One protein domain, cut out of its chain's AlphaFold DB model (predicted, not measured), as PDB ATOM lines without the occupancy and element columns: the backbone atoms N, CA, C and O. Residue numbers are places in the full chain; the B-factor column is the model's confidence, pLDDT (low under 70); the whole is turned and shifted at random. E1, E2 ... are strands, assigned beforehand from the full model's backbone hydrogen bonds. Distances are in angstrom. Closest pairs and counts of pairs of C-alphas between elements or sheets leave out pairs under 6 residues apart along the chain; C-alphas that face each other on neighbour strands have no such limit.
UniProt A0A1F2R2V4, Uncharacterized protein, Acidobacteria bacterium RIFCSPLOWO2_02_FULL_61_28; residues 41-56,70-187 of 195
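AT A GLANCE: This is residues 41 to 56 and 70 to 187 of the 195 residues of an uncharacterized protein of Acidobacteria bacterium RIFCSPLOWO2_02_FULL_61_28 (UniProt A0A1F2R2V4). Two strongly twisted sheets form a sandwich that is only partly face to face, their strands crossed: the branched sheet E5 to E10 is built along the long, bent strand E10, and the sheet E1 to E4 stands at one end of the long axis. E7, E8 and the last part of E10 lie toward that four-stranded sheet, while the hairpin of E9 and E10, with E5 beside it, reaches to the far end. The printed part has 134 residues, no named helix and ten strands, E1 to E10 along the chain, and is all strand; the small sheet has the order E1 - E2 - E3 - E4, antiparallel. The whole is compact, with a radius of gyration of the C-alphas of 15.5 A, yet elongated, spanning 48 by 30 by 25 A.

IN THESE COORDINATES: Find C-alpha 163 at (34.853, 36.502, -36.883); there E10 begins, and it runs through residues 163 to 183, 18.0 A from first to last C-alpha, bending by 156 degrees at residue 169. Before it comes E9, residues 151 to 160, 21.2 A, which bends by 86 degrees at residue 154. The same sheet holds E5, residues 107 to 110, E6, residues 120 to 122, E7, residues 136 to 138, and E8, residues 142 to 146, 13.7 A. For the other sheet, start at C-alpha 48, (45.289, 61.935, -58.222): E1, residues 48 to 56, 22.2 A, bends by 52 degrees at residue 53. Then come E2, residues 71 to 78, 20.3 A, E3, residues 81 to 87, 17.9 A, and E4, residues 92 to 94.

HOW THE PARTS SIT: Look along E10 for its staggered pairing: residues 163 to 175 pair with E9, where N 165 and O 158 are 2.8 A apart, 175 to 177 with E6, N 176 and O 121 at 2.8 A, and 178 to 183 with E8, N 179 and O 145 at 2.8 A. E6 lies on one side of E10, E8 and E9 on the other side. E5 is antiparallel to E9, with N 108 and O 159 at 2.9 A, and E7 to E8, with N 138 and O 142 at 2.8 A. E2, E3 and E4 form a meander, each strand the antiparallel neighbour of the one before: N 83 and O 76 are 2.7 A apart, N 86 and O 93 2.8 A. E1 is the edge strand beside E2, N 53 and O 73 at 2.7 A. Between the sheets, whose strands stand at 86 degrees, the closest C-alphas of E4 and E7 are those of Gly 94 and Val 137, 5.2 A.

THE WHOLE: The two C-alphas farthest apart, those of Gly 46 and Pro 169, are 50.4 A apart. Residues 57 to 69 are not printed; C-alphas 56 and 70 are 5.1 A apart across this cut. The links E4 to E5 and E6 to E7 are long. Mean pLDDT of the printed part is 76.0; 40 residues are under 70, among them 93 to 106 and 123 to 140.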
ATOM      1  N   ILE A  41      45.117  63.685 -52.684       69.94
ATOM      2  CA  ILE A  41      45.371  62.267 -52.435       69.94
ATOM      3  C   ILE A  41      45.770  61.615 -53.736       69.94
ATOM      4  O   ILE A  41      45.090  61.785 -54.754       69.94
ATOM      5  N   PHE A  42      46.845  60.844 -53.665       74.25
ATOM      6  CA  PHE A  42      47.373  60.063 -54.764       74.25
ATOM      7  C   PHE A  42      47.299  58.574 -54.415       74.25
ATOM      8  O   PHE A  42      47.459  58.210 -53.251       74.25
ATOM      9  N   ASP A  43      47.015  57.727 -55.403       73.00
ATOM     10  CA  ASP A  43      47.131  56.273 -55.249       73.00
ATOM     11  C   ASP A  43      48.602  55.816 -55.297       73.00
ATOM     12  O   ASP A  43      49.512  56.616 -55.540       73.00
ATOM     13  N   GLY A  44      48.856  54.519 -55.082       67.62
ATOM     14  CA  GLY A  44      50.206  53.944 -55.155       67.62
ATOM     15  C   GLY A  44      50.908  54.098 -56.515       67.62
ATOM     16  O   GLY A  44      52.127  53.961 -56.587       67.62
ATOM     17  N   GLY A  45      50.169  54.418 -57.585       72.94
ATOM     18  CA  GLY A  45      50.701  54.717 -58.917       72.94
ATOM     19  C   GLY A  45      50.971  56.205 -59.165       72.94
ATOM     20  O   GLY A  45      51.384  56.572 -60.264       72.94
ATOM     21  N   GLY A  46      50.733  57.075 -58.178       69.12
ATOM     22  CA  GLY A  46      50.928  58.520 -58.296       69.12
ATOM     23  C   GLY A  46      49.804  59.251 -59.037       69.12
ATOM     24  O   GLY A  46      49.963  60.422 -59.384       69.12
ATOM     25  N   LYS A  47      48.656  58.609 -59.281       79.50
ATOM     26  CA  LYS A  47      47.486  59.264 -59.881       79.50
ATOM     27  C   LYS A  47      46.674  59.970 -58.800       79.50
ATOM     28  O   LYS A  47      46.409  59.415 -57.740       79.50
ATOM     29  N   ARG A  48      46.212  61.190 -59.091       80.81
ATOM     30  CA  ARG A  48      45.289  61.935 -58.222       80.81
ATOM     31  C   ARG A  48      43.938  61.216 -58.122       80.81
ATOM     32  O   ARG A  48      43.257  61.047 -59.134       80.81
ATOM     33  N   VAL A  49      43.524  60.866 -56.905       77.12
ATOM     34  CA  VAL A  49      42.289  60.108 -56.619       77.12
ATOM     35  C   VAL A  49      41.337  60.804 -55.646       77.12
ATOM     36  O   VAL A  49      40.169  60.424 -55.561       77.12
ATOM     37  N   GLY A  50      41.784  61.850 -54.949       79.75
ATOM     38  CA  GLY A  50      40.936  62.540 -53.981       79.75
ATOM     39  C   GLY A  50      41.492  63.865 -53.479       79.75
ATOM     40  O   GLY A  50      42.482  64.390 -53.991       79.75
ATOM     41  N   THR A  51      40.821  64.404 -52.468       81.00
ATOM     42  CA  THR A  51      41.182  65.641 -51.772       81.00
ATOM     43  C   THR A  51      41.002  65.453 -50.273       81.00
ATOM     44  O   THR A  51      40.086  64.753 -49.835       81.00
ATOM     45  N   VAL A  52      41.850  66.098 -49.482       77.94
ATOM     46  CA  VAL A  52      41.633  66.220 -48.040       77.94
ATOM     47  C   VAL A  52      40.655  67.374 -47.822       77.94
ATOM     48  O   VAL A  52      40.844  68.462 -48.360       77.94
ATOM     49  N   LEU A  53      39.576  67.121 -47.086       74.19
ATOM     50  CA  LEU A  53      38.558  68.111 -46.727       74.19
ATOM     51  C   LEU A  53      38.913  68.876 -45.449       74.19
ATOM     52  O   LEU A  53      38.413  69.975 -45.231       74.19
ATOM     53  N   GLY A  54      39.742  68.290 -44.590       71.25
ATOM     54  CA  GLY A  54      40.154  68.883 -43.326       71.25
ATOM     55  C   GLY A  54      40.780  67.848 -42.403       71.25
ATOM     56  O   GLY A  54      40.895  66.677 -42.760       71.25
ATOM     57  N   PHE A  55      41.156  68.283 -41.209       71.88
ATOM     58  CA  PHE A  55      41.693  67.423 -40.163       71.88
ATOM     59  C   PHE A  55      40.783  67.519 -38.949       71.88
ATOM     60  O   PHE A  55      40.467  68.620 -38.498       71.88
ATOM     61  N   ASN A  56      40.368  66.370 -38.435       64.06
ATOM     62  CA  ASN A  56      39.640  66.300 -37.185       64.06
ATOM     63  C   ASN A  56      40.631  66.135 -36.044       64.06
ATOM     64  O   ASN A  56      41.423  65.197 -36.019       64.06
ATOM     65  N   GLY A  70      45.836  64.506 -36.286       58.22
ATOM     66  CA  GLY A  70      44.454  64.801 -36.650       58.22
ATOM     67  C   GLY A  70      44.010  63.832 -37.745       58.22
ATOM     68  O   GLY A  70      44.710  63.687 -38.750       58.22
ATOM     69  N   ASP A  71      42.874  63.173 -37.549       70.62
ATOM     70  CA  ASP A  71      42.295  62.262 -38.529       70.62
ATOM     71  C   ASP A  71      41.975  63.067 -39.794       70.62
ATOM     72  O   ASP A  71      41.151  63.989 -39.777       70.62
ATOM     73  N   ALA A  72      42.646  62.760 -40.903       74.38
ATOM     74  CA  ALA A  72      42.404  63.487 -42.139       74.38
ATOM     75  C   ALA A  72      41.061  63.058 -42.720       74.38
ATOM     76  O   ALA A  72      40.851  61.895 -43.057       74.38
ATOM     77  N   THR A  73      40.144  64.006 -42.869       76.88
ATOM     78  CA  THR A  73      38.910  63.783 -43.612       76.88
ATOM     79  C   THR A  73      39.228  63.829 -45.091       76.88
ATOM     80  O   THR A  73      39.731  64.828 -45.596       76.88
ATOM     81  N   VAL A  74      38.872  62.780 -45.805       76.81
ATOM     82  CA  VAL A  74      39.207  62.589 -47.205       76.81
ATOM     83  C   VAL A  74      37.943  62.392 -48.017       76.81
ATOM     84  O   VAL A  74      37.061  61.649 -47.602       76.81
ATOM     85  N   ALA A  75      37.891  63.018 -49.192       78.56
ATOM     86  CA  ALA A  75      36.901  62.750 -50.223       78.56
ATOM     87  C   ALA A  75      37.558  62.177 -51.485       78.56
ATOM     88  O   ALA A  75      38.526  62.739 -52.001       78.56
ATOM     89  N   MET A  76      37.010  61.087 -52.015       77.75
ATOM     90  CA  MET A  76      37.468  60.442 -53.252       77.75
ATOM     91  C   MET A  76      36.291  59.891 -54.057       77.75
ATOM     92  O   MET A  76      35.176  59.831 -53.552       77.75
ATOM     93  N   ARG A  77      36.512  59.492 -55.315       77.94
ATOM     94  CA  ARG A  77      35.495  58.779 -56.104       77.94
ATOM     95  C   ARG A  77      35.901  57.334 -56.341       77.94
ATOM     96  O   ARG A  77      36.957  57.090 -56.913       77.94
ATOM     97  N   ILE A  78      35.040  56.396 -55.961       77.19
ATOM     98  CA  ILE A  78      35.245  54.957 -56.163       77.19
ATOM     99  C   ILE A  78      34.021  54.409 -56.890       77.19
ATOM    100  O   ILE A  78      32.899  54.595 -56.434       77.19
ATOM    101  N   ALA A  79      34.228  53.781 -58.050       78.00
ATOM    102  CA  ALA A  79      33.151  53.238 -58.889       78.00
ATOM    103  C   ALA A  79      32.003  54.238 -59.188       78.00
ATOM    104  O   ALA A  79      30.848  53.850 -59.317       78.00
ATOM    105  N   GLY A  80      32.321  55.536 -59.297       75.06
ATOM    106  CA  GLY A  80      31.349  56.611 -59.548       75.06
ATOM    107  C   GLY A  80      30.752  57.253 -58.289       75.06
ATOM    108  O   GLY A  80      30.238  58.370 -58.367       75.06
ATOM    109  N   GLU A  81      30.904  56.627 -57.124       75.12
ATOM    110  CA  GLU A  81      30.379  57.110 -55.845       75.12
ATOM    111  C   GLU A  81      31.376  58.012 -55.124       75.12
ATOM    112  O   GLU A  81      32.584  57.778 -55.168       75.12
ATOM    113  N   LEU A  82      30.875  59.056 -54.464       74.56
ATOM    114  CA  LEU A  82      31.688  59.940 -53.635       74.56
ATOM    115  C   LEU A  82      31.923  59.269 -52.282       74.56
ATOM    116  O   LEU A  82      31.005  59.113 -51.506       74.56
ATOM    117  N   VAL A  83      33.151  58.911 -51.952       75.81
ATOM    118  CA  VAL A  83      33.496  58.322 -50.658       75.81
ATOM    119  C   VAL A  83      34.069  59.390 -49.753       75.81
ATOM    120  O   VAL A  83      35.003  60.081 -50.158       75.81
ATOM    121  N   ILE A  84      33.533  59.503 -48.535       75.06
ATOM    122  CA  ILE A  84      34.091  60.366 -47.497       75.06
ATOM    123  C   ILE A  84      34.437  59.524 -46.273       75.06
ATOM    124  O   ILE A  84      33.581  58.830 -45.733       75.06
ATOM    125  N   LEU A  85      35.692  59.585 -45.846       75.00
ATOM    126  CA  LEU A  85      36.222  58.780 -44.749       75.00
ATOM    127  C   LEU A  85      37.282  59.557 -43.967       75.00
ATOM    128  O   LEU A  85      37.798  60.568 -44.444       75.00
ATOM    129  N   TYR A  86      37.596  59.085 -42.771       75.44
ATOM    130  CA  TYR A  86      38.746  59.524 -41.997       75.44
ATOM    131  C   TYR A  86      39.937  58.605 -42.274       75.44
ATOM    132  O   TYR A  86      39.793  57.384 -42.353       75.44
ATOM    133  N   VAL A  87      41.117  59.191 -42.420       73.69
ATOM    134  CA  VAL A  87      42.379  58.475 -42.606       73.69
ATOM    135  C   VAL A  87      43.220  58.658 -41.354       73.69
ATOM    136  O   VAL A  87      43.630  59.776 -41.036       73.69
ATOM    137  N   ARG A  88      43.484  57.545 -40.670       72.00
ATOM    138  CA  ARG A  88      44.515  57.425 -39.638       72.00
ATOM    139  C   ARG A  88      45.808  56.910 -40.251       72.00
ATOM    140  O   ARG A  88      45.835  56.436 -41.385       72.00
ATOM    141  N   LEU A  89      46.885  56.982 -39.473       66.81
ATOM    142  CA  LEU A  89      48.199  56.469 -39.870       66.81
ATOM    143  C   LEU A  89      48.162  54.979 -40.253       66.81
ATOM    144  O   LEU A  89      48.897  54.562 -41.145       66.81
ATOM    145  N   ASP A  90      47.318  54.196 -39.584       65.12
ATOM    146  CA  ASP A  90      47.277  52.733 -39.657       65.12
ATOM    147  C   ASP A  90      45.992  52.165 -40.284       65.12
ATOM    148  O   ASP A  90      45.955  50.989 -40.643       65.12
ATOM    149  N   ARG A  91      44.931  52.970 -40.417       66.81
ATOM    150  CA  ARG A  91      43.603  52.501 -40.847       66.81
ATOM    151  C   ARG A  91      42.744  53.605 -41.446       66.81
ATOM    152  O   ARG A  91      42.954  54.789 -41.199       66.81
ATOM    153  N   PHE A  92      41.707  53.199 -42.165       73.56
ATOM    154  CA  PHE A  92      40.609  54.068 -42.566       73.56
ATOM    155  C   PHE A  92      39.439  53.912 -41.590       73.56
ATOM    156  O   PHE A  92      39.201  52.829 -41.059       73.56
ATOM    157  N   ILE A  93      38.693  54.984 -41.353       69.25
ATOM    158  CA  ILE A  93      37.479  54.980 -40.533       69.25
ATOM    159  C   ILE A  93      36.360  55.602 -41.364       69.25
ATOM    160  O   ILE A  93      36.563  56.613 -42.034       69.25
ATOM    161  N   GLY A  94      35.176  54.991 -41.365       62.34
ATOM    162  CA  GLY A  94      34.023  55.553 -42.071       62.34
ATOM    163  C   GLY A  94      33.644  56.903 -41.470       62.34
ATOM    164  O   GLY A  94      33.650  57.050 -40.251       62.34
ATOM    165  N   LYS A  95      33.334  57.907 -42.299       56.41
ATOM    166  CA  LYS A  95      32.857  59.186 -41.767       56.41
ATOM    167  C   LYS A  95      31.404  59.050 -41.324       56.41
ATOM    168  O   LYS A  95      30.531  58.769 -42.143       56.41
ATOM    169  N   GLU A  96      31.151  59.350 -40.055       55.31
ATOM    170  CA  GLU A  96      29.814  59.514 -39.488       55.31
ATOM    171  C   GLU A  96      29.110  60.707 -40.150       55.31
ATOM    172  O   GLU A  96      29.335  61.868 -39.806       55.31
ATOM    173  N   GLN A  97      28.267  60.455 -41.148       43.53
ATOM    174  CA  GLN A  97      27.348  61.476 -41.646       43.53
ATOM    175  C   GLN A  97      26.025  61.373 -40.893       43.53
ATOM    176  O   GLN A  97      25.060  60.842 -41.421       43.53
ATOM    177  N   GLY A  98      25.990  61.857 -39.648       35.12
ATOM    178  CA  GLY A  98      24.751  62.234 -38.947       35.12
ATOM    179  C   GLY A  98      23.708  61.137 -38.684       35.12
ATOM    180  O   GLY A  98      22.634  61.452 -38.183       35.12
ATOM    181  N   PHE A  99      24.009  59.874 -38.984       38.44
ATOM    182  CA  PHE A  99      23.171  58.721 -38.681       38.44
ATOM    183  C   PHE A  99      24.048  57.663 -38.020       38.44
ATOM    184  O   PHE A  99      25.039  57.208 -38.589       38.44
ATOM    185  N   THR A 100      23.706  57.353 -36.775       35.47
ATOM    186  CA  THR A 100      24.475  56.523 -35.855       35.47
ATOM    187  C   THR A 100      24.610  55.105 -36.393       35.47
ATOM    188  O   THR A 100      23.706  54.288 -36.251       35.47
ATOM    189  N   LEU A 101      25.760  54.801 -36.978       42.38
ATOM    190  CA  LEU A 101      26.268  53.444 -37.085       42.38
ATOM    191  C   LEU A 101      27.759  53.530 -36.773       42.38
ATOM    192  O   LEU A 101      28.571  53.949 -37.590       42.38
ATOM    193  N   ASP A 102      28.080  53.225 -35.526       37.12
ATOM    194  CA  ASP A 102      29.424  53.255 -34.965       37.12
ATOM    195  C   ASP A 102      30.271  52.137 -35.617       37.12
ATOM    196  O   ASP A 102      30.088  50.943 -35.359       37.12
ATOM    197  N   TYR A 103      31.132  52.504 -36.576       46.38
ATOM    198  CA  TYR A 103      31.717  51.578 -37.565       46.38
ATOM    199  C   TYR A 103      33.047  50.931 -37.171       46.38
ATOM    200  O   TYR A 103      33.805  50.470 -38.024       46.38
ATOM    201  N   THR A 104      33.321  50.820 -35.877       42.91
ATOM    202  CA  THR A 104      34.375  49.919 -35.380       42.91
ATOM    203  C   THR A 104      33.854  48.524 -35.018       42.91
ATOM    204  O   THR A 104      34.661  47.622 -34.831       42.91
ATOM    205  N   ASN A 105      32.528  48.313 -35.026       51.94
ATOM    206  CA  ASN A 105      31.866  47.029 -34.749       51.94
ATOM    207  C   ASN A 105      30.789  46.699 -35.794       51.94
ATOM    208  O   ASN A 105      29.672  46.310 -35.456       51.94
ATOM    209  N   ALA A 106      31.095  46.892 -37.076       65.31
ATOM    210  CA  ALA A 106      30.165  46.543 -38.137       65.31
ATOM    211  C   ALA A 106      29.800  45.055 -38.084       65.31
ATOM    212  O   ALA A 106      30.655  44.186 -38.261       65.31
ATOM    213  N   THR A 107      28.520  44.790 -37.876       79.81
ATOM    214  CA  THR A 107      27.954  43.447 -37.893       79.81
ATOM    215  C   THR A 107      27.377  43.189 -39.276       79.81
ATOM    216  O   THR A 107      26.340  43.754 -39.626       79.81
ATOM    217  N   LEU A 108      28.040  42.349 -40.068       86.75
ATOM    218  CA  LEU A 108      27.492  41.880 -41.336       86.75
ATOM    219  C   LEU A 108      26.640  40.636 -41.121       86.75
ATOM    220  O   LEU A 108      26.968  39.773 -40.313       86.75
ATOM    221  N   ARG A 109      25.560  40.527 -41.881       91.94
ATOM    222  CA  ARG A 109      24.619  39.403 -41.855       91.94
ATOM    223  C   ARG A 109      24.697  38.632 -43.165       91.94
ATOM    224  O   ARG A 109      24.908  39.246 -44.205       91.94
ATOM    225  N   PHE A 110      24.526  37.310 -43.129       95.62
ATOM    226  CA  PHE A 110      24.653  36.449 -44.312       95.62
ATOM    227  C   PHE A 110      23.606  35.331 -44.359       95.62
ATOM    228  O   PHE A 110      23.211  34.765 -43.336       95.62
ATOM    229  N   GLU A 111      23.226  34.961 -45.585       96.56
ATOM    230  CA  GLU A 111      22.367  33.802 -45.880       96.56
ATOM    231  C   GLU A 111      23.125  32.471 -45.911       96.56
ATOM    232  O   GLU A 111      22.512  31.405 -45.953       96.56
ATOM    233  N   SER A 112      24.457  32.518 -45.903       96.62
ATOM    234  CA  SER A 112      25.333  31.354 -45.772       96.62
ATOM    235  C   SER A 112      25.664  31.095 -44.301       96.62
ATOM    236  O   SER A 112      25.558  31.985 -43.460       96.62
ATOM    237  N   SER A 113      26.078  29.876 -43.961       95.12
ATOM    238  CA  SER A 113      26.474  29.508 -42.591       95.12
ATOM    239  C   SER A 113      27.918  29.885 -42.237       95.12
ATOM    240  O   SER A 113      28.355  29.628 -41.120       95.12
ATOM    241  N   ASN A 114      28.676  30.433 -43.188       94.25
ATOM    242  CA  ASN A 114      30.114  30.684 -43.086       94.25
ATOM    243  C   ASN A 114      30.507  32.099 -43.541       94.25
ATOM    244  O   ASN A 114      31.643  32.304 -43.964       94.25
ATOM    245  N   CYS A 115      29.575  33.054 -43.490       93.06
ATOM    246  CA  CYS A 115      29.793  34.449 -43.878       93.06
ATOM    247  C   CYS A 115      30.334  34.629 -45.308       93.06
ATOM    248  O   CYS A 115      31.056  35.573 -45.617       93.06
ATOM    249  N   ALA A 116      29.991  33.702 -46.203       92.50
ATOM    250  CA  ALA A 116      30.284  33.795 -47.623       92.50
ATOM    251  C   ALA A 116      29.119  34.430 -48.399       92.50
ATOM    252  O   ALA A 116      27.947  34.284 -48.035       92.50
ATOM    253  N   GLY A 117      29.440  35.052 -49.532       91.50
ATOM    254  CA  GLY A 117      28.459  35.635 -50.446       91.50
ATOM    255  C   GLY A 117      28.141  37.093 -50.127       91.50
ATOM    256  O   GLY A 117      28.988  37.828 -49.626       91.50
ATOM    257  N   THR A 118      26.930  37.519 -50.481       93.31
ATOM    258  CA  THR A 118      26.482  38.903 -50.302       93.31
ATOM    259  C   THR A 118      26.301  39.219 -48.816       93.31
ATOM    260  O   THR A 118      25.509  38.535 -48.164       93.31
ATOM    261  N   PRO A 119      26.982  40.246 -48.280       91.50
ATOM    262  CA  PRO A 119      26.741  40.713 -46.927       91.50
ATOM    263  C   PRO A 119      25.514  41.627 -46.859       91.50
ATOM    264  O   PRO A 119      25.175  42.323 -47.821       91.50
ATOM    265  N   TYR A 120      24.880  41.656 -45.692       90.81
ATOM    266  CA  TYR A 120      23.692  42.453 -45.411       90.81
ATOM    267  C   TYR A 120      23.810  43.244 -44.108       90.81
ATOM    268  O   TYR A 120      24.619  42.908 -43.239       90.81
ATOM    269  N   ILE A 121      22.967  44.270 -43.973       86.50
ATOM    270  CA  ILE A 121      22.808  45.085 -42.761       86.50
ATOM    271  C   ILE A 121      21.322  45.261 -42.419       86.50
ATOM    272  O   ILE A 121      20.494  45.252 -43.336       86.50
ATOM    273  N   PRO A 122      20.973  45.532 -41.148       84.75
ATOM    274  CA  PRO A 122      19.578  45.737 -40.765       84.75
ATOM    275  C   PRO A 122      18.927  46.890 -41.541       84.75
ATOM    276  O   PRO A 122      19.455  48.003 -41.575       84.75
ATOM    277  N   ALA A 123      17.739  46.650 -42.106       69.94
ATOM    278  CA  ALA A 123      16.995  47.633 -42.898       69.94
ATOM    279  C   ALA A 123      16.641  48.972 -42.199       69.94
ATOM    280  O   ALA A 123      16.685  49.995 -42.884       69.94
ATOM    281  N   PRO A 124      16.313  49.058 -40.887       59.59
ATOM    282  CA  PRO A 124      15.978  50.351 -40.275       59.59
ATOM    283  C   PRO A 124      17.178  51.305 -40.154       59.59
ATOM    284  O   PRO A 124      16.996  52.466 -39.808       59.59
ATOM    285  N   ASN A 125      18.389  50.841 -40.471       59.12
ATOM    286  CA  ASN A 125      19.611  51.641 -40.433       59.12
ATOM    287  C   ASN A 125      19.879  52.408 -41.746       59.12
ATOM    288  O   ASN A 125      20.947  52.998 -41.906       59.12
ATOM    289  N   VAL A 126      18.945  52.385 -42.706       55.97
ATOM    290  CA  VAL A 126      19.099  53.035 -44.014       55.97
ATOM    291  C   VAL A 126      18.444  54.423 -43.997       55.97
ATOM    292  O   VAL A 126      17.247  54.521 -43.714       55.97
ATOM    293  N   PRO A 127      19.176  55.508 -44.321       54.25
ATOM    294  CA  PRO A 127      18.582  56.835 -44.423       54.25
ATOM    295  C   PRO A 127      17.496  56.879 -45.515       54.25
ATOM    296  O   PRO A 127      17.647  56.234 -46.554       54.25
ATOM    297  N   PRO A 128      16.431  57.682 -45.346       49.75
ATOM    298  CA  PRO A 128      15.376  57.832 -46.355       49.75
ATOM    299  C   PRO A 128      15.878  58.440 -47.678       49.75
ATOM    300  O   PRO A 128      15.206  58.338 -48.702       49.75
ATOM    301  N   THR A 129      17.067  59.049 -47.667       53.94
ATOM    302  CA  THR A 129      17.734  59.618 -48.840       53.94
ATOM    303  C   THR A 129      18.966  58.776 -49.174       53.94
ATOM    304  O   THR A 129      19.731  58.477 -48.254       53.94
ATOM    305  N   PRO A 130      19.218  58.426 -50.454       51.44
ATOM    306  CA  PRO A 130      20.433  57.719 -50.840       51.44
ATOM    307  C   PRO A 130      21.655  58.471 -50.308       51.44
ATOM    308  O   PRO A 130      21.797  59.668 -50.590       51.44
ATOM    309  N   PRO A 131      22.513  57.824 -49.507       56.00
ATOM    310  CA  PRO A 131      23.675  58.496 -48.968       56.00
ATOM    311  C   PRO A 131      24.580  58.901 -50.132       56.00
ATOM    312  O   PRO A 131      24.796  58.140 -51.074       56.00
ATOM    313  N   LEU A 132      25.127  60.114 -50.063       51.94
ATOM    314  CA  LEU A 132      26.107  60.583 -51.044       51.94
ATOM    315  C   LEU A 132      27.438  59.828 -50.938       51.94
ATOM    316  O   LEU A 132      28.299  60.049 -51.784       51.94
ATOM    317  N   ALA A 133      27.601  58.976 -49.918       54.53
ATOM    318  CA  ALA A 133      28.801  58.204 -49.656       54.53
ATOM    319  C   ALA A 133      28.529  56.758 -49.217       54.53
ATOM    320  O   ALA A 133      27.448  56.471 -48.701       54.53
ATOM    321  N   PRO A 134      29.502  55.844 -49.407       56.16
ATOM    322  CA  PRO A 134      29.393  54.467 -48.954       56.16
ATOM    323  C   PRO A 134      29.182  54.419 -47.448       56.16
ATOM    324  O   PRO A 134      29.757  55.209 -46.700       56.16
ATOM    325  N   LEU A 135      28.363  53.468 -47.018       61.25
ATOM    326  CA  LEU A 135      27.875  53.408 -45.647       61.25
ATOM    327  C   LEU A 135      28.794  52.628 -44.706       61.25
ATOM    328  O   LEU A 135      28.645  52.764 -43.499       61.25
ATOM    329  N   HIS A 136      29.725  51.817 -45.224       64.44
ATOM    330  CA  HIS A 136      30.494  50.897 -44.381       64.44
ATOM    331  C   HIS A 136      31.971  50.858 -44.746       64.44
ATOM    332  O   HIS A 136      32.331  50.604 -45.898       64.44
ATOM    333  N   VAL A 137      32.809  51.015 -43.717       62.06
ATOM    334  CA  VAL A 137      34.220  50.621 -43.710       62.06
ATOM    335  C   VAL A 137      34.347  49.411 -42.789       62.06
ATOM    336  O   VAL A 137      34.071  49.520 -41.599       62.06
ATOM    337  N   LEU A 138      34.766  48.264 -43.317       65.38
ATOM    338  CA  LEU A 138      35.021  47.053 -42.532       65.38
ATOM    339  C   LEU A 138      36.513  46.820 -42.375       65.38
ATOM    340  O   LEU A 138      37.275  46.996 -43.331       65.38
ATOM    341  N   ASN A 139      36.920  46.395 -41.176       64.94
ATOM    342  CA  ASN A 139      38.319  46.120 -40.829       64.94
ATOM    343  C   ASN A 139      39.261  47.269 -41.226       64.94
ATOM    344  O   ASN A 139      40.388  47.054 -41.670       64.94
ATOM    345  N   GLY A 140      38.746  48.497 -41.159       68.50
ATOM    346  CA  GLY A 140      39.459  49.714 -41.513       68.50
ATOM    347  C   GLY A 140      39.923  49.829 -42.965       68.50
ATOM    348  O   GLY A 140      40.764  50.678 -43.230       68.50
ATOM    349  N   THR A 141      39.456  48.990 -43.900       73.44
ATOM    350  CA  THR A 141      40.003  48.942 -45.275       73.44
ATOM    351  C   THR A 141      38.972  48.624 -46.355       73.44
ATOM    352  O   THR A 141      39.056  49.174 -47.452       73.44
ATOM    353  N   ARG A 142      37.971  47.780 -46.089       79.88
ATOM    354  CA  ARG A 142      36.996  47.368 -47.111       79.88
ATOM    355  C   ARG A 142      35.788  48.286 -47.127       79.88
ATOM    356  O   ARG A 142      35.138  48.463 -46.101       79.88
ATOM    357  N   LEU A 143      35.461  48.814 -48.300       79.81
ATOM    358  CA  LEU A 143      34.331  49.712 -48.505       79.81
ATOM    359  C   LEU A 143      33.148  48.999 -49.152       79.81
ATOM    360  O   LEU A 143      33.309  48.307 -50.161       79.81
ATOM    361  N   TYR A 144      31.954  49.245 -48.611       81.25
ATOM    362  CA  TYR A 144      30.694  48.753 -49.163       81.25
ATOM    363  C   TYR A 144      29.672  49.878 -49.340       81.25
ATOM    364  O   TYR A 144      29.536  50.764 -48.494       81.25
ATOM    365  N   ALA A 145      28.917  49.786 -50.431       80.12
ATOM    366  CA  ALA A 145      27.739  50.595 -50.719       80.12
ATOM    367  C   ALA A 145      26.458  49.772 -50.564       80.12
ATOM    368  O   ALA A 145      26.500  48.547 -50.450       80.12
ATOM    369  N   LEU A 146      25.306  50.437 -50.634       82.56
ATOM    370  CA  LEU A 146      24.025  49.748 -50.754       82.56
ATOM    371  C   LEU A 146      23.918  49.033 -52.108       82.56
ATOM    372  O   LEU A 146      24.220  49.597 -53.160       82.56
ATOM    373  N   GLY A 147      23.490  47.773 -52.069       84.56
ATOM    374  CA  GLY A 147      23.361  46.899 -53.234       84.56
ATOM    375  C   GLY A 147      21.953  46.809 -53.833       84.56
ATOM    376  O   GLY A 147      21.775  46.101 -54.818       84.56
ATOM    377  N   GLY A 148      20.948  47.478 -53.259       84.00
ATOM    378  CA  GLY A 148      19.549  47.379 -53.703       84.00
ATOM    379  C   GLY A 148      18.561  47.931 -52.672       84.00
ATOM    380  O   GLY A 148      18.990  48.670 -51.797       84.00
ATOM    381  N   PRO A 149      17.261  47.609 -52.746       85.62
ATOM    382  CA  PRO A 149      16.309  47.863 -51.663       85.62
ATOM    383  C   PRO A 149      16.366  46.771 -50.571       85.62
ATOM    384  O   PRO A 149      16.857  45.668 -50.848       85.62
ATOM    385  N   PRO A 150      15.812  47.019 -49.364       87.81
ATOM    386  CA  PRO A 150      15.690  45.997 -48.331       87.81
ATOM    387  C   PRO A 150      14.834  44.809 -48.777       87.81
ATOM    388  O   PRO A 150      13.781  44.983 -49.401       87.81
ATOM    389  N   ARG A 151      15.249  43.592 -48.425       91.44
ATOM    390  CA  ARG A 151      14.519  42.352 -48.703       91.44
ATOM    391  C   ARG A 151      14.585  41.372 -47.537       91.44
ATOM    392  O   ARG A 151      15.533  41.366 -46.758       91.44
ATOM    393  N   SER A 152      13.587  40.494 -47.462       95.19
ATOM    394  CA  SER A 152      13.623  39.381 -46.516       95.19
ATOM    395  C   SER A 152      14.722  38.398 -46.908       95.19
ATOM    396  O   SER A 152      14.801  37.999 -48.073       95.19
ATOM    397  N   ILE A 153      15.529  37.986 -45.937       95.50
ATOM    398  CA  ILE A 153      16.540  36.938 -46.088       95.50
ATOM    399  C   ILE A 153      16.400  35.903 -44.974       95.50
ATOM    400  O   ILE A 153      15.820  36.192 -43.927       95.50
ATOM    401  N   VAL A 154      16.973  34.717 -45.178       97.50
ATOM    402  CA  VAL A 154      17.149  33.732 -44.100       97.50
ATOM    403  C   VAL A 154      18.531  33.931 -43.490       97.50
ATOM    404  O   VAL A 154      19.531  33.544 -44.091       97.50
ATOM    405  N   LEU A 155      18.596  34.522 -42.302       96.62
ATOM    406  CA  LEU A 155      19.841  34.777 -41.589       96.62
ATOM    407  C   LEU A 155      20.426  33.474 -41.040       96.62
ATOM    408  O   LEU A 155      19.783  32.761 -40.268       96.62
ATOM    409  N   ARG A 156      21.668  33.175 -41.435       97.62
ATOM    410  CA  ARG A 156      22.383  31.954 -41.029       97.62
ATOM    411  C   ARG A 156      23.720  32.213 -40.359       97.62
ATOM    412  O   ARG A 156      24.172  31.359 -39.600       97.62
ATOM    413  N   SER A 157      24.362  33.347 -40.625       96.75
ATOM    414  CA  SER A 157      25.586  33.731 -39.928       96.75
ATOM    415  C   SER A 157      25.770  35.241 -39.857       96.75
ATOM    416  O   SER A 157      25.157  36.008 -40.607       96.75
ATOM    417  N   ILE A 158      26.602  35.647 -38.907       92.94
ATOM    418  CA  ILE A 158      26.962  37.027 -38.620       92.94
ATOM    419  C   ILE A 158      28.488  37.138 -38.609       92.94
ATOM    420  O   ILE A 158      29.148  36.359 -37.923       92.94
ATOM    421  N   GLU A 159      29.041  38.113 -39.331       88.31
ATOM    422  CA  GLU A 159      30.452  38.492 -39.226       88.31
ATOM    423  C   GLU A 159      30.586  39.752 -38.371       88.31
ATOM    424  O   GLU A 159      29.983  40.785 -38.669       88.31
ATOM    425  N   GLN A 160      31.403  39.675 -37.325       83.75
ATOM    426  CA  GLN A 160      31.765  40.806 -36.479       83.75
ATOM    427  C   GLN A 160      33.264  40.738 -36.193       83.75
ATOM    428  O   GLN A 160      33.773  39.692 -35.791       83.75
ATOM    429  N   ASN A 161      33.988  41.842 -36.400       74.56
ATOM    430  CA  ASN A 161      35.438  41.919 -36.166       74.56
ATOM    431  C   ASN A 161      36.225  40.789 -36.864       74.56
ATOM    432  O   ASN A 161      37.123  40.190 -36.278       74.56
ATOM    433  N   SER A 162      35.875  40.487 -38.121       76.75
ATOM    434  CA  SER A 162      36.425  39.374 -38.925       76.75
ATOM    435  C   SER A 162      36.135  37.958 -38.406       76.75
ATOM    436  O   SER A 162      36.695  36.993 -38.924       76.75
ATOM    437  N   SER A 163      35.279  37.803 -37.395       86.75
ATOM    438  CA  SER A 163      34.853  36.502 -36.883       86.75
ATOM    439  C   SER A 163      33.456  36.168 -37.382       86.75
ATOM    440  O   SER A 163      32.535  36.966 -37.215       86.75
ATOM    441  N   CYS A 164      33.293  34.981 -37.965       91.44
ATOM    442  CA  CYS A 164      32.005  34.483 -38.429       91.44
ATOM    443  C   CYS A 164      31.361  33.561 -37.391       91.44
ATOM    444  O   CYS A 164      31.952  32.553 -37.003       91.44
ATOM    445  N   SER A 165      30.135  33.876 -36.976       95.38
ATOM    446  CA  SER A 165      29.354  33.083 -36.020       95.38
ATOM    447  C   SER A 165      28.027  32.628 -36.633       95.38
ATOM    448  O   SER A 165      27.349  33.437 -37.269       95.38
ATOM    449  N   PRO A 166      27.618  31.356 -36.459       95.81
ATOM    450  CA  PRO A 166      26.328  30.879 -36.945       95.81
ATOM    451  C   PRO A 166      25.167  31.448 -36.115       95.81
ATOM    452  O   PRO A 166      25.311  31.709 -34.922       95.81
ATOM    453  N   VAL A 167      23.998  31.578 -36.742       95.50
ATOM    454  CA  VAL A 167      22.736  31.975 -36.095       95.50
ATOM    455  C   VAL A 167      21.843  30.744 -35.933       95.50
ATOM    456  O   VAL A 167      21.611  30.008 -36.895       95.50
ATOM    457  N   ASN A 168      21.377  30.490 -34.706       91.00
ATOM    458  CA  ASN A 168      20.533  29.344 -34.364       91.00
ATOM    459  C   ASN A 168      19.515  29.724 -33.259       91.00
ATOM    460  O   ASN A 168      19.960  30.121 -32.181       91.00
ATOM    461  N   PRO A 169      18.190  29.573 -33.472       91.56
ATOM    462  CA  PRO A 169      17.544  29.120 -34.707       91.56
ATOM    463  C   PRO A 169      17.790  30.088 -35.865       91.56
ATOM    464  O   PRO A 169      18.085  31.256 -35.651       91.56
ATOM    465  N   VAL A 170      17.700  29.591 -37.101       92.94
ATOM    466  CA  VAL A 170      17.734  30.473 -38.276       92.94
ATOM    467  C   VAL A 170      16.507  31.379 -38.266       92.94
ATOM    468  O   VAL A 170      15.400  30.933 -37.957       92.94
ATOM    469  N   GLU A 171      16.697  32.642 -38.630       93.44
ATOM    470  CA  GLU A 171      15.654  33.665 -38.565       93.44
ATOM    471  C   GLU A 171      15.366  34.234 -39.954       93.44
ATOM    472  O   GLU A 171      16.261  34.335 -40.794       93.44
ATOM    473  N   SER A 172      14.114  34.624 -40.203       95.56
ATOM    474  CA  SER A 172      13.761  35.418 -41.382       95.56
ATOM    475  C   SER A 172      13.716  36.886 -40.984       95.56
ATOM    476  O   SER A 172      12.912  37.269 -40.136       95.56
ATOM    477  N   VAL A 173      14.561  37.705 -41.600       93.06
ATOM    478  CA  VAL A 173      14.765  39.113 -41.225       93.06
ATOM    479  C   VAL A 173      14.735  40.015 -42.453       93.06
ATOM    480  O   VAL A 173      15.069  39.580 -43.555       93.06
ATOM    481  N   GLN A 174      14.309  41.267 -42.267       92.38
ATOM    482  CA  GLN A 174      14.333  42.287 -43.316       92.38
ATOM    483  C   GLN A 174      15.683  43.010 -43.309       92.38
ATOM    484  O   GLN A 174      16.033  43.699 -42.348       92.38
ATOM    485  N   GLU A 175      16.436  42.841 -44.388       90.25
ATOM    486  CA  GLU A 175      17.836  43.226 -44.468       90.25
ATOM    487  C   GLU A 175      18.146  43.931 -45.780       90.25
ATOM    488  O   GLU A 175      17.560  43.681 -46.833       90.25
ATOM    489  N   GLN A 176      19.132  44.805 -45.725       88.25
ATOM    490  CA  GLN A 176      19.583  45.603 -46.840       88.25
ATOM    491  C   GLN A 176      20.876  45.000 -47.413       88.25
ATOM    492  O   GLN A 176      21.878  44.939 -46.697       88.25
ATOM    493  N   PRO A 177      20.902  44.550 -48.687       90.50
ATOM    494  CA  PRO A 177      22.122  44.028 -49.293       90.50
ATOM    495  C   PRO A 177      23.182  45.113 -49.431       90.50
ATOM    496  O   PRO A 177      22.876  46.264 -49.769       90.50
ATOM    497  N   LEU A 178      24.432  44.705 -49.251       86.56
ATOM    498  CA  LEU A 178      25.613  45.501 -49.530       86.56
ATOM    499  C   LEU A 178      26.291  45.053 -50.827       86.56
ATOM    500  O   LEU A 178      26.276  43.880 -51.202       86.56
ATOM    501  N   ARG A 179      26.943  46.002 -51.494       87.44
ATOM    502  CA  ARG A 179      27.803  45.780 -52.653       87.44
ATOM    503  C   ARG A 179      29.219  46.221 -52.322       87.44
ATOM    504  O   ARG A 179      29.440  47.354 -51.902       87.44
ATOM    505  N   PHE A 180      30.173  45.329 -52.549       86.38
ATOM    506  CA  PHE A 180      31.589  45.632 -52.398       86.38
ATOM    507  C   PHE A 180      32.027  46.706 -53.403       86.38
ATOM    508  O   PHE A 180      31.693  46.626 -54.588       86.38
ATOM    509  N   LEU A 181      32.765  47.705 -52.921       83.25
ATOM    510  CA  LEU A 181      33.338  48.760 -53.753       83.25
ATOM    511  C   LEU A 181      34.821  48.522 -54.003       83.25
ATOM    512  O   LEU A 181      35.248  48.449 -55.152       83.25
ATOM    513  N   ILE A 182      35.603  48.456 -52.928       83.31
ATOM    514  CA  ILE A 182      37.058  48.352 -52.997       83.31
ATOM    515  C   ILE A 182      37.630  47.903 -51.655       83.31
ATOM    516  O   ILE A 182      37.050  48.156 -50.596       83.31
ATOM    517  N   ASP A 183      38.803  47.283 -51.703       84.50
ATOM    518  CA  ASP A 183      39.666  47.112 -50.543       84.50
ATOM    519  C   ASP A 183      40.768  48.174 -50.606       84.50
ATOM    520  O   ASP A 183      41.660  48.114 -51.457       84.50
ATOM    521  N   LEU A 184      40.683  49.178 -49.732       77.50
ATOM    522  CA  LEU A 184      41.622  50.294 -49.683       77.50
ATOM    523  C   LEU A 184      43.053  49.830 -49.405       77.50
ATOM    524  O   LEU A 184      43.973  50.482 -49.884       77.50
ATOM    525  N   SER A 185      43.257  48.691 -48.729       75.50
ATOM    526  CA  SER A 185      44.602  48.145 -48.480       75.50
ATOM    527  C   SER A 185      45.336  47.734 -49.762       75.50
ATOM    528  O   SER A 185      46.563  47.660 -49.792       75.50
ATOM    529  N   THR A 186      44.591  47.495 -50.845       78.31
ATOM    530  CA  THR A 186      45.174  47.160 -52.153       78.31
ATOM    531  C   THR A 186      45.688  48.387 -52.898       78.31
ATOM    532  O   THR A 186      46.562  48.258 -53.748       78.31
ATOM    533  N   GLN A 187      45.138  49.570 -52.603       70.19
ATOM    534  CA  GLN A 187      45.450  50.821 -53.306       70.19
ATOM    535  C   GLN A 187      46.349  51.739 -52.490       70.19
ATOM    536  O   GLN A 187      47.160  52.491 -53.028       70.19
TER     537      GLN A 187